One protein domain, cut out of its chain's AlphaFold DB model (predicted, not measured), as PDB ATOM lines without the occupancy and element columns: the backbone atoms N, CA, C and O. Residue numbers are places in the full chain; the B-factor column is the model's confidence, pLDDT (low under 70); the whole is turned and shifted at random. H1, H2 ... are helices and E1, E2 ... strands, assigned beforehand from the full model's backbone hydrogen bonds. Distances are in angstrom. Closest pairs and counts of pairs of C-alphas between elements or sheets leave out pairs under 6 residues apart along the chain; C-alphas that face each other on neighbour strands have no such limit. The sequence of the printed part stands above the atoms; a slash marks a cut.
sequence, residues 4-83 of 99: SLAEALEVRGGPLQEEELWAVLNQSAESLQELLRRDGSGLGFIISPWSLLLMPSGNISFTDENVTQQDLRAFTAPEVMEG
ATOM      1  N   SER A   4     -35.599 -13.562 -10.996       95.25
ATOM      2  CA  SER A   4     -36.614 -14.412 -10.384       95.25
ATOM      3  C   SER A   4     -36.044 -15.795 -10.055       95.25
ATOM      4  O   SER A   4     -35.057 -16.246 -10.649       95.25
ATOM      5  N   LEU A   5     -36.670 -16.497  -9.109       95.88
ATOM      6  CA  LEU A   5     -36.308 -17.880  -8.805       95.88
ATOM      7  C   LEU A   5     -36.502 -18.788 -10.026       95.88
ATOM      8  O   LEU A   5     -35.667 -19.655 -10.273       95.88
ATOM      9  N   ALA A   6     -37.562 -18.567 -10.805       94.44
ATOM     10  CA  ALA A   6     -37.820 -19.297 -12.042       94.44
ATOM     11  C   ALA A   6     -36.666 -19.151 -13.048       94.44
ATOM     12  O   ALA A   6     -36.133 -20.160 -13.507       94.44
ATOM     13  N   GLU A   7     -36.222 -17.921 -13.326       95.06
ATOM     14  CA  GLU A   7     -35.095 -17.665 -14.237       95.06
ATOM     15  C   GLU A   7     -33.795 -18.297 -13.724       95.06
ATOM     16  O   GLU A   7     -33.038 -18.895 -14.490       95.06
ATOM     17  N   ALA A   8     -33.533 -18.206 -12.416       94.94
ATOM     18  CA  ALA A   8     -32.347 -18.810 -11.816       94.94
ATOM     19  C   ALA A   8     -32.341 -20.341 -11.971       94.94
ATOM     20  O   ALA A   8     -31.301 -20.930 -12.281       94.94
ATOM     21  N   LEU A   9     -33.495 -20.987 -11.789       95.56
ATOM     22  CA  LEU A   9     -33.659 -22.430 -11.972       95.56
ATOM     23  C   LEU A   9     -33.537 -22.851 -13.438       95.56
ATOM     24  O   LEU A   9     -32.925 -23.880 -13.724       95.56
ATOM     25  N   GLU A  10     -34.075 -22.052 -14.358       95.38
ATOM     26  CA  GLU A  10     -33.983 -22.303 -15.796       95.38
ATOM     27  C   GLU A  10     -32.529 -22.265 -16.277       95.38
ATOM     28  O   GLU A  10     -32.064 -23.211 -16.912       95.38
ATOM     29  N   VAL A  11     -31.774 -21.225 -15.902       96.00
ATOM     30  CA  VAL A  11     -30.351 -21.088 -16.261       96.00
ATOM     31  C   VAL A  11     -29.504 -22.189 -15.625       96.00
ATOM     32  O   VAL A  11     -28.572 -22.699 -16.247       96.00
ATOM     33  N   ARG A  12     -29.824 -22.573 -14.384       94.88
ATOM     34  CA  ARG A  12     -29.139 -23.665 -13.687       94.88
ATOM     35  C   ARG A  12     -29.417 -25.028 -14.327       94.88
ATOM     36  O   ARG A  12     -28.549 -25.897 -14.277       94.88
ATOM     37  N   GLY A  13     -30.612 -25.236 -14.884       95.12
ATOM     38  CA  GLY A  13     -31.016 -26.489 -15.528       95.12
ATOM     39  C   GLY A  13     -31.230 -27.661 -14.561       95.12
ATOM     40  O   GLY A  13     -31.155 -28.819 -14.970       95.12
ATOM     41  N   GLY A  14     -31.466 -27.389 -13.276       94.69
ATOM     42  CA  GLY A  14     -31.636 -28.418 -12.251       94.69
ATOM     43  C   GLY A  14     -32.228 -27.872 -10.951       94.69
ATOM     44  O   GLY A  14     -32.298 -26.654 -10.773       94.69
ATOM     45  N   PRO A  15     -32.663 -28.760 -10.038       94.75
ATOM     46  CA  PRO A  15     -33.259 -28.347  -8.775       94.75
ATOM     47  C   PRO A  15     -32.229 -27.681  -7.853       94.75
ATOM     48  O   PRO A  15     -31.014 -27.873  -7.990       94.75
ATOM     49  N   LEU A  16     -32.739 -26.927  -6.882       95.88
ATOM     50  CA  LEU A  16     -31.950 -26.500  -5.729       95.88
ATOM     51  C   LEU A  16     -31.524 -27.721  -4.907       95.88
ATOM     52  O   LEU A  16     -32.263 -28.703  -4.814       95.88
ATOM     53  N   GLN A  17     -30.349 -27.632  -4.291       96.94
ATOM     54  CA  GLN A  17     -29.981 -28.517  -3.191       96.94
ATOM     55  C   GLN A  17     -30.841 -28.202  -1.967       96.94
ATOM     56  O   GLN A  17     -31.443 -27.130  -1.868       96.94
ATOM     57  N   GLU A  18     -30.888 -29.134  -1.023       97.19
ATOM     58  CA  GLU A  18     -31.715 -29.004   0.173       97.19
ATOM     59  C   GLU A  18     -31.375 -27.738   0.975       97.19
ATOM     60  O   GLU A  18     -32.272 -26.995   1.365       97.19
ATOM     61  N   GLU A  19     -30.093 -27.423   1.152       97.44
ATOM     62  CA  GLU A  19     -29.655 -26.245   1.906       97.44
ATOM     63  C   GLU A  19     -30.044 -24.937   1.209       97.44
ATOM     64  O   GLU A  19     -30.428 -23.965   1.860       97.44
ATOM     65  N   GLU A  20     -29.973 -24.916  -0.121       95.12
ATOM     66  CA  GLU A  20     -30.371 -23.763  -0.930       95.12
ATOM     67  C   GLU A  20     -31.888 -23.563  -0.873       95.12
ATOM     68  O   GLU A  20     -32.362 -22.436  -0.738       95.12
ATOM     69  N   LEU A  21     -32.649 -24.658  -0.923       95.31
ATOM     70  CA  LEU A  21     -34.100 -24.644  -0.785       95.31
ATOM     71  C   LEU A  21     -34.515 -24.135   0.600       95.31
ATOM     72  O   LEU A  21     -35.349 -23.235   0.689       95.31
ATOM     73  N   TRP A  22     -33.893 -24.636   1.669       96.75
ATOM     74  CA  TRP A  22     -34.136 -24.148   3.027       96.75
ATOM     75  C   TRP A  22     -33.786 -22.672   3.192       96.75
ATOM     76  O   TRP A  22     -34.554 -21.930   3.804       96.75
ATOM     77  N   ALA A  23     -32.663 -22.224   2.626       95.69
ATOM     78  CA  ALA A  23     -32.279 -20.818   2.660       95.69
ATOM     79  C   ALA A  23     -33.314 -19.936   1.948       95.69
ATOM     80  O   ALA A  23     -33.753 -18.935   2.510       95.69
ATOM     81  N   VAL A  24     -33.761 -20.327   0.749       95.81
ATOM     82  CA  VAL A  24     -34.793 -19.589   0.008       95.81
ATOM     83  C   VAL A  24     -36.106 -19.544   0.789       95.81
ATOM     84  O   VAL A  24     -36.704 -18.473   0.907       95.81
ATOM     85  N   LEU A  25     -36.549 -20.665   1.363       96.00
ATOM     86  CA  LEU A  25     -37.787 -20.724   2.143       96.00
ATOM     87  C   LEU A  25     -37.722 -19.843   3.398       96.00
ATOM     88  O   LEU A  25     -38.641 -19.059   3.632       96.00
ATOM     89  N   ASN A  26     -36.628 -19.909   4.162       96.12
ATOM     90  CA  ASN A  26     -36.448 -19.088   5.361       96.12
ATOM     91  C   ASN A  26     -36.424 -17.595   5.027       96.12
ATOM     92  O   ASN A  26     -37.196 -16.823   5.595       96.12
ATOM     93  N   GLN A  27     -35.613 -17.190   4.045       96.44
ATOM     94  CA  GLN A  27     -35.525 -15.786   3.634       96.44
ATOM     95  C   GLN A  27     -36.865 -15.264   3.086       96.44
ATOM     96  O   GLN A  27     -37.214 -14.098   3.291       96.44
ATOM     97  N   SER A  28     -37.643 -16.120   2.414       95.31
ATOM     98  CA  SER A  28     -38.984 -15.776   1.928       95.31
ATOM     99  C   SER A  28     -39.946 -15.555   3.088       95.31
ATOM    100  O   SER A  28     -40.662 -14.556   3.102       95.31
ATOM    101  N   ALA A  29     -39.940 -16.448   4.079       94.06
ATOM    102  CA  ALA A  29     -40.791 -16.342   5.258       94.06
ATOM    103  C   ALA A  29     -40.485 -15.080   6.077       94.06
ATOM    104  O   ALA A  29     -41.416 -14.411   6.524       94.06
ATOM    105  N   GLU A  30     -39.211 -14.721   6.252       94.44
ATOM    106  CA  GLU A  30     -38.815 -13.469   6.916       94.44
ATOM    107  C   GLU A  30     -39.310 -12.237   6.147       94.44
ATOM    108  O   GLU A  30     -39.880 -11.311   6.728       94.44
ATOM    109  N   SER A  31     -39.156 -12.251   4.822       93.12
ATOM    110  CA  SER A  31     -39.568 -11.140   3.958       93.12
ATOM    111  C   SER A  31     -41.091 -10.960   3.947       93.12
ATOM    112  O   SER A  31     -41.580  -9.834   4.031       93.12
ATOM    113  N   LEU A  32     -41.850 -12.062   3.911       91.38
ATOM    114  CA  LEU A  32     -43.313 -12.048   4.003       91.38
ATOM    115  C   LEU A  32     -43.797 -11.548   5.363       91.38
ATOM    116  O   LEU A  32     -44.747 -10.770   5.415       91.38
ATOM    117  N   GLN A  33     -43.146 -11.954   6.455       90.38
ATOM    118  CA  GLN A  33     -43.486 -11.480   7.798       90.38
ATOM    119  C   GLN A  33     -43.305  -9.967   7.928       90.38
ATOM    120  O   GLN A  33     -44.204  -9.290   8.426       90.38
ATOM    121  N   GLU A  34     -42.182  -9.414   7.461       90.62
ATOM    122  CA  GLU A  34     -41.971  -7.962   7.512       90.62
ATOM    123  C   GLU A  34     -42.964  -7.216   6.614       90.62
ATOM    124  O   GLU A  34     -43.444  -6.145   6.990       90.62
ATOM    125  N   LEU A  35     -43.321  -7.787   5.462       87.31
ATOM    126  CA  LEU A  35     -44.301  -7.193   4.561       87.31
ATOM    127  C   LEU A  35     -45.710  -7.184   5.168       87.31
ATOM    128  O   LEU A  35     -46.333  -6.132   5.217       87.31
ATOM    129  N   LEU A  36     -46.168  -8.305   5.734       85.19
ATOM    130  CA  LEU A  36     -47.451  -8.406   6.448       85.19
ATOM    131  C   LEU A  36     -47.525  -7.467   7.658       85.19
ATOM    132  O   LEU A  36     -48.587  -6.942   7.989       85.19
ATOM    133  N   ARG A  37     -46.394  -7.250   8.338       86.44
ATOM    134  CA  ARG A  37     -46.313  -6.337   9.483       86.44
ATOM    135  C   ARG A  37     -46.427  -4.869   9.063       86.44
ATOM    136  O   ARG A  37     -46.912  -4.054   9.848       86.44
ATOM    137  N   ARG A  38     -45.942  -4.523   7.868       84.31
ATOM    138  CA  ARG A  38     -46.012  -3.168   7.295       84.31
ATOM    139  C   ARG A  38     -47.372  -2.894   6.671       84.31
ATOM    140  O   ARG A  38     -48.004  -1.891   6.998       84.31
ATOM    141  N   ASP A  39     -47.819  -3.807   5.824       72.69
ATOM    142  CA  ASP A  39     -49.042  -3.708   5.049       72.69
ATOM    143  C   ASP A  39     -50.110  -4.563   5.736       72.69
ATOM    144  O   ASP A  39     -50.376  -5.705   5.377       72.69
ATOM    145  N   GLY A  40     -50.723  -3.997   6.783       60.84
ATOM    146  CA  GLY A  40     -51.765  -4.656   7.586       60.84
ATOM    147  C   GLY A  40     -53.063  -4.993   6.828       60.84
ATOM    148  O   GLY A  40     -54.028  -5.448   7.437       60.84
ATOM    149  N   SER A  41     -53.106  -4.757   5.515       58.75
ATOM    150  CA  SER A  41     -54.140  -5.221   4.595       58.75
ATOM    151  C   SER A  41     -53.484  -6.240   3.669       58.75
ATOM    152  O   SER A  41     -52.466  -5.930   3.062       58.75
ATOM    153  N   GLY A  42     -54.035  -7.456   3.640       60.00
ATOM    154  CA  GLY A  42     -53.425  -8.649   3.054       60.00
ATOM    155  C   GLY A  42     -52.701  -8.443   1.722       60.00
ATOM    156  O   GLY A  42     -53.076  -7.625   0.885       60.00
ATOM    157  N   LEU A  43     -51.654  -9.242   1.539       66.12
ATOM    158  CA  LEU A  43     -50.777  -9.216   0.377       66.12
ATOM    159  C   LEU A  43     -51.592  -9.435  -0.908       66.12
ATOM    160  O   LEU A  43     -52.117 -10.518  -1.141       66.12
ATOM    161  N   GLY A  44     -51.700  -8.399  -1.743       72.56
ATOM    162  CA  GLY A  44     -52.415  -8.442  -3.025       72.56
ATOM    163  C   GLY A  44     -51.648  -9.139  -4.155       72.56
ATOM    164  O   GLY A  44     -51.968  -8.929  -5.320       72.56
ATOM    165  N   PHE A  45     -50.619  -9.921  -3.828       77.19
ATOM    166  CA  PHE A  45     -49.774 -10.615  -4.794       77.19
ATOM    167  C   PHE A  45     -49.735 -12.111  -4.508       77.19
ATOM    168  O   PHE A  45     -50.029 -12.575  -3.406       77.19
ATOM    169  N   ILE A  46     -49.329 -12.870  -5.520       85.75
ATOM    170  CA  ILE A  46     -49.198 -14.320  -5.436       85.75
ATOM    171  C   ILE A  46     -47.743 -14.694  -5.208       85.75
ATOM    172  O   ILE A  46     -46.835 -14.147  -5.834       85.75
ATOM    173  N   ILE A  47     -47.521 -15.667  -4.332       89.69
ATOM    174  CA  ILE A  47     -46.201 -16.239  -4.090       89.69
ATOM    175  C   ILE A  47     -46.000 -17.391  -5.081       89.69
ATOM    176  O   ILE A  47     -46.676 -18.413  -5.002       89.69
ATOM    177  N   SER A  48     -45.082 -17.220  -6.029       91.81
ATOM    178  CA  SER A  48     -44.735 -18.204  -7.054       91.81
ATOM    179  C   SER A  48     -43.245 -18.094  -7.415       91.81
ATOM    180  O   SER A  48     -42.597 -17.098  -7.078       91.81
ATOM    181  N   PRO A  49     -42.666 -19.080  -8.128       93.12
ATOM    182  CA  PRO A  49     -41.274 -18.998  -8.575       93.12
ATOM    183  C   PRO A  49     -40.958 -17.768  -9.445       93.12
ATOM    184  O   PRO A  49     -39.813 -17.324  -9.474       93.12
ATOM    185  N   TRP A  50     -41.951 -17.203 -10.137       93.75
ATOM    186  CA  TRP A  50     -41.778 -16.020 -10.988       93.75
ATOM    187  C   TRP A  50     -41.876 -14.703 -10.218       93.75
ATOM    188  O   TRP A  50     -41.209 -13.736 -10.587       93.75
ATOM    189  N   SER A  51     -42.672 -14.656  -9.145       93.50
ATOM    190  CA  SER A  51     -42.783 -13.456  -8.312       93.50
ATOM    191  C   SER A  51     -41.632 -13.299  -7.325       93.50
ATOM    192  O   SER A  51     -41.327 -12.177  -6.924       93.50
ATOM    193  N   LEU A  52     -40.986 -14.398  -6.930       95.56
ATOM    194  CA  LEU A  52     -39.871 -14.390  -5.988       95.56
ATOM    195  C   LEU A  52     -38.600 -13.864  -6.657       95.56
ATOM    196  O   LEU A  52     -38.042 -14.523  -7.532       95.56
ATOM    197  N   LEU A  53     -38.101 -12.720  -6.193       96.00
ATOM    198  CA  LEU A  53     -36.876 -12.087  -6.673       96.00
ATOM    199  C   LEU A  53     -35.702 -12.364  -5.732       96.00
ATOM    200  O   LEU A  53     -35.732 -12.014  -4.550       96.00
ATOM    201  N   LEU A  54     -34.631 -12.926  -6.285       95.38
ATOM    202  CA  LEU A  54     -33.345 -13.100  -5.623       95.38
ATOM    203  C   LEU A  54     -32.534 -11.807  -5.763       95.38
ATOM    204  O   LEU A  54     -32.093 -11.431  -6.858       95.38
ATOM    205  N   MET A  55     -32.345 -11.104  -4.646       95.12
ATOM    206  CA  MET A  55     -31.595  -9.851  -4.622       95.12
ATOM    207  C   MET A  55     -30.091 -10.125  -4.483       95.12
ATOM    208  O   MET A  55     -29.702 -11.007  -3.715       95.12
ATOM    209  N   PRO A  56     -29.208  -9.320  -5.107       90.00
ATOM    210  CA  PRO A  56     -27.756  -9.455  -4.933       90.00
ATOM    211  C   PRO A  56     -27.272  -9.323  -3.483       90.00
ATOM    212  O   PRO A  56     -26.168  -9.752  -3.167       90.00
ATOM    213  N   SER A  57     -28.079  -8.718  -2.606       89.44
ATOM    214  CA  SER A  57     -27.796  -8.614  -1.172       89.44
ATOM    215  C   SER A  57     -27.997  -9.929  -0.409       89.44
ATOM    216  O   SER A  57     -27.650  -9.989   0.766       89.44
ATOM    217  N   GLY A  58     -28.568 -10.962  -1.042       86.94
ATOM    218  CA  GLY A  58     -28.935 -12.230  -0.401       86.94
ATOM    219  C   GLY A  58     -30.325 -12.229   0.251       86.94
ATOM    220  O   GLY A  58     -30.716 -13.207   0.885       86.94
ATOM    221  N   ASN A  59     -31.085 -11.142   0.101       91.56
ATOM    222  CA  ASN A  59     -32.479 -11.065   0.540       91.56
ATOM    223  C   ASN A  59     -33.432 -11.469  -0.589       91.56
ATOM    224  O   ASN A  59     -33.053 -11.523  -1.762       91.56
ATOM    225  N   ILE A  60     -34.687 -11.698  -0.216       95.69
ATOM    226  CA  ILE A  60     -35.771 -11.997  -1.147       95.69
ATOM    227  C   ILE A  60     -36.731 -10.811  -1.205       95.69
ATOM    228  O   ILE A  60     -36.975 -10.130  -0.210       95.69
ATOM    229  N   SER A  61     -37.248 -10.544  -2.398       93.56
ATOM    230  CA  SER A  61     -38.337  -9.600  -2.628       93.56
ATOM    231  C   SER A  61     -39.423 -10.256  -3.481       93.56
ATOM    232  O   SER A  61     -39.214 -11.350  -4.005       93.56
ATOM    233  N   PHE A  62     -40.576  -9.605  -3.610       92.38
ATOM    234  CA  PHE A  62     -41.719 -10.118  -4.363       92.38
ATOM    235  C   PHE A  62     -42.222  -9.069  -5.358       92.38
ATOM    236  O   PHE A  62     -42.241  -7.879  -5.041       92.38
ATOM    237  N   THR A  63     -42.628  -9.515  -6.546       90.12
ATOM    238  CA  THR A  63     -43.220  -8.689  -7.613       90.12
ATOM    239  C   THR A  63     -44.354  -9.439  -8.312       90.12
ATOM    240  O   THR A  63     -44.349 -10.665  -8.348       90.12
ATOM    241  N   ASP A  64     -45.323  -8.737  -8.890       86.88
ATOM    242  CA  ASP A  64     -46.385  -9.326  -9.716       86.88
ATOM    243  C   ASP A  64     -46.069  -9.293 -11.223       86.88
ATOM    244  O   ASP A  64     -46.720  -9.988 -12.003       86.88
ATOM    245  N   GLU A  65     -45.036  -8.550 -11.629       86.12
ATOM    246  CA  GLU A  65     -44.729  -8.235 -13.032       86.12
ATOM    247  C   GLU A  65     -44.525  -9.473 -13.924       86.12
ATOM    248  O   GLU A  65     -44.835  -9.440 -15.114       86.12
ATOM    249  N   ASN A  66     -44.038 -10.575 -13.349       82.50
ATOM    250  CA  ASN A  66     -43.686 -11.796 -14.081       82.50
ATOM    251  C   ASN A  66     -44.738 -12.911 -13.966       82.50
ATOM    252  O   ASN A  66     -44.491 -14.032 -14.408       82.50
ATOM    253  N   VAL A  67     -45.892 -12.645 -13.344       85.12
ATOM    254  CA  VAL A  67     -46.894 -13.676 -13.040       85.12
ATOM    255  C   VAL A  67     -47.956 -13.737 -14.138       85.12
ATOM    256  O   VAL A  67     -48.644 -12.758 -14.426       85.12
ATOM    257  N   THR A  68     -48.143 -14.912 -14.744       85.56
ATOM    258  CA  THR A  68     -49.191 -15.121 -15.751       85.56
ATOM    259  C   THR A  68     -50.513 -15.561 -15.115       85.56
ATOM    260  O   THR A  68     -50.561 -16.061 -13.993       85.56
ATOM    261  N   GLN A  69     -51.619 -15.460 -15.862       79.88
ATOM    262  CA  GLN A  69     -52.938 -15.955 -15.427       79.88
ATOM    263  C   GLN A  69     -52.952 -17.458 -15.102       79.88
ATOM    264  O   GLN A  69     -53.727 -17.907 -14.257       79.88
ATOM    265  N   GLN A  70     -52.110 -18.248 -15.772       83.50
ATOM    266  CA  GLN A  70     -51.983 -19.672 -15.482       83.50
ATOM    267  C   GLN A  70     -51.315 -19.894 -14.122       83.50
ATOM    268  O   GLN A  70     -51.775 -20.736 -13.349       83.50
ATOM    269  N   ASP A  71     -50.299 -19.094 -13.807       81.62
ATOM    270  CA  ASP A  71     -49.617 -19.134 -12.515       81.62
ATOM    271  C   ASP A  71     -50.563 -18.722 -11.390       81.62
ATOM    272  O   ASP A  71     -50.557 -19.348 -10.332       81.62
ATOM    273  N   LEU A  72     -51.465 -17.761 -11.637       79.81
ATOM    274  CA  LEU A  72     -52.495 -17.424 -10.653       79.81
ATOM    275  C   LEU A  72     -53.302 -18.664 -10.255       79.81
ATOM    276  O   LEU A  72     -53.496 -18.912  -9.075       79.81
ATOM    277  N   ARG A  73     -53.728 -19.502 -11.204       83.69
ATOM    278  CA  ARG A  73     -54.520 -20.702 -10.874       83.69
ATOM    279  C   ARG A  73     -53.706 -21.802 -10.197       83.69
ATOM    280  O   ARG A  73     -54.276 -22.579  -9.445       83.69
ATOM    281  N   ALA A  74     -52.414 -21.901 -10.501       87.69
ATOM    282  CA  ALA A  74     -51.542 -22.925  -9.932       87.69
ATOM    283  C   ALA A  74     -51.100 -22.597  -8.495       87.69
ATOM    284  O   ALA A  74     -50.855 -23.515  -7.717       87.69
ATOM    285  N   PHE A  75     -51.004 -21.306  -8.160       87.50
ATOM    286  CA  PHE A  75     -50.453 -20.818  -6.890       87.50
ATOM    287  C   PHE A  75     -51.456 -20.032  -6.025       87.50
ATOM    288  O   PHE A  75     -51.094 -19.569  -4.946       87.50
ATOM    289  N   THR A  76     -52.715 -19.893  -6.454       84.81
ATOM    290  CA  THR A  76     -53.806 -19.411  -5.587       84.81
ATOM    291  C   THR A  76     -54.432 -20.589  -4.854       84.81
ATOM    292  O   THR A  76     -54.741 -21.613  -5.462       84.81
ATOM    293  N   ALA A  77     -54.661 -20.432  -3.552       83.12
ATOM    294  CA  ALA A  77     -55.372 -21.429  -2.767       83.12
ATOM    295  C   ALA A  77     -56.818 -21.606  -3.284       83.12
ATOM    296  O   ALA A  77     -57.464 -20.615  -3.650       83.12
ATOM    297  N   PRO A  78     -57.342 -22.842  -3.352       80.88
ATOM    298  CA  PRO A  78     -58.640 -23.124  -3.965       80.88
ATOM    299  C   PRO A  78     -59.788 -22.339  -3.317       80.88
ATOM    300  O   PRO A  78     -60.657 -21.839  -4.023       80.88
ATOM    301  N   GLU A  79     -59.754 -22.132  -2.003       81.00
ATOM    302  CA  GLU A  79     -60.744 -21.346  -1.267       81.00
ATOM    303  C   GLU A  79     -60.771 -19.872  -1.701       81.00
ATOM    304  O   GLU A  79     -61.842 -19.283  -1.847       81.00
ATOM    305  N   VAL A  80     -59.608 -19.289  -2.007       78.00
ATOM    306  CA  VAL A  80     -59.507 -17.915  -2.522       78.00
ATOM    307  C   VAL A  80     -60.063 -17.846  -3.946       78.00
ATOM    308  O   VAL A  80     -60.747 -16.885  -4.298       78.00
ATOM    309  N   MET A  81     -59.843 -18.887  -4.758       77.44
ATOM    310  CA  MET A  81     -60.434 -18.998  -6.099       77.44
ATOM    311  C   MET A  81     -61.960 -19.164  -6.059       77.44
ATOM    312  O   MET A  81     -62.650 -18.710  -6.971       77.44
ATOM    313  N   GLU A  82     -62.488 -19.790  -5.008       79.38
ATOM    314  CA  GLU A  82     -63.924 -19.933  -4.745       79.38
ATOM    315  C   GLU A  82     -64.556 -18.661  -4.149       79.38
ATOM    316  O   GLU A  82     -65.769 -18.608  -3.936       79.38
ATOM    317  N   GLY A  83     -63.763 -17.607  -3.917       70.00
ATOM    318  CA  GLY A  83     -64.227 -16.338  -3.356       70.00
ATOM    319  C   GLY A  83     -64.464 -16.382  -1.844       70.00
ATOM    320  O   GLY A  83     -65.123 -15.491  -1.303       70.00
TER     321      GLY A  83
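What this domain is: This is residues 4 to 83 of the 99 residues of the protein "KIND domain-containing protein" of Scleropages formosus (UniProt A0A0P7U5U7). What is the picture? A small hairpin, E1 and E2, sits near the middle, with H1 near E1 and long H2 packed on E2; H3 and H4 lie off at the other end. What is printed? The printed part has 80 residues with four named helices and two named strands, in the order H1 H2 E1 E2 H3 H4, with an antiparallel sheet E1 - E2; the class is mostly helix, helices holding 40 and strands 6 of the 46 residues in named elements. It is compact, radius of gyration of the C-alphas 13.4 A, spanning 37 by 29 by 22 A.

How they stand to each other: What comes closest? The closest C-alphas of H1, residues 5 to 12, and E1, residues 52 to 54, are Leu 5 and Leu 52, 5.7 A apart. Those of H2, residues 18 to 38, and E2, residues 60 to 62, are Ser 28 and Ile 60, 5.8 A. H3, residues 69 to 75, and H4, residues 78 to 81, are close but not clearly touching; their closest C-alphas, Arg 73 and Met 81, are 7.8 A apart. Which backbone atoms pair? In hairpin E1 and E2, N 53 and O 61 are within hydrogen-bond range, 2.8 A. In H1, H2 and H3 every O i to N i+4 pair is within range; H4 is too short for one.

Where its parts are: Where does H1 begin? C-alpha 5 is at (-36.308, -17.880, -8.805). How long is H2? It measures 30.4 A from first to last C-alpha. Where does H4 end? C-alpha 81 is at (-60.434, -18.998, -6.099).

The domain as a whole: How far does it reach? The two C-alphas farthest apart, Ser 57 and Glu 82, are 38.0 A apart. Which link is long? H2 to E1, 13 residues, is; residues 40 to 43 have pLDDT under 70, and the printed part has no cut.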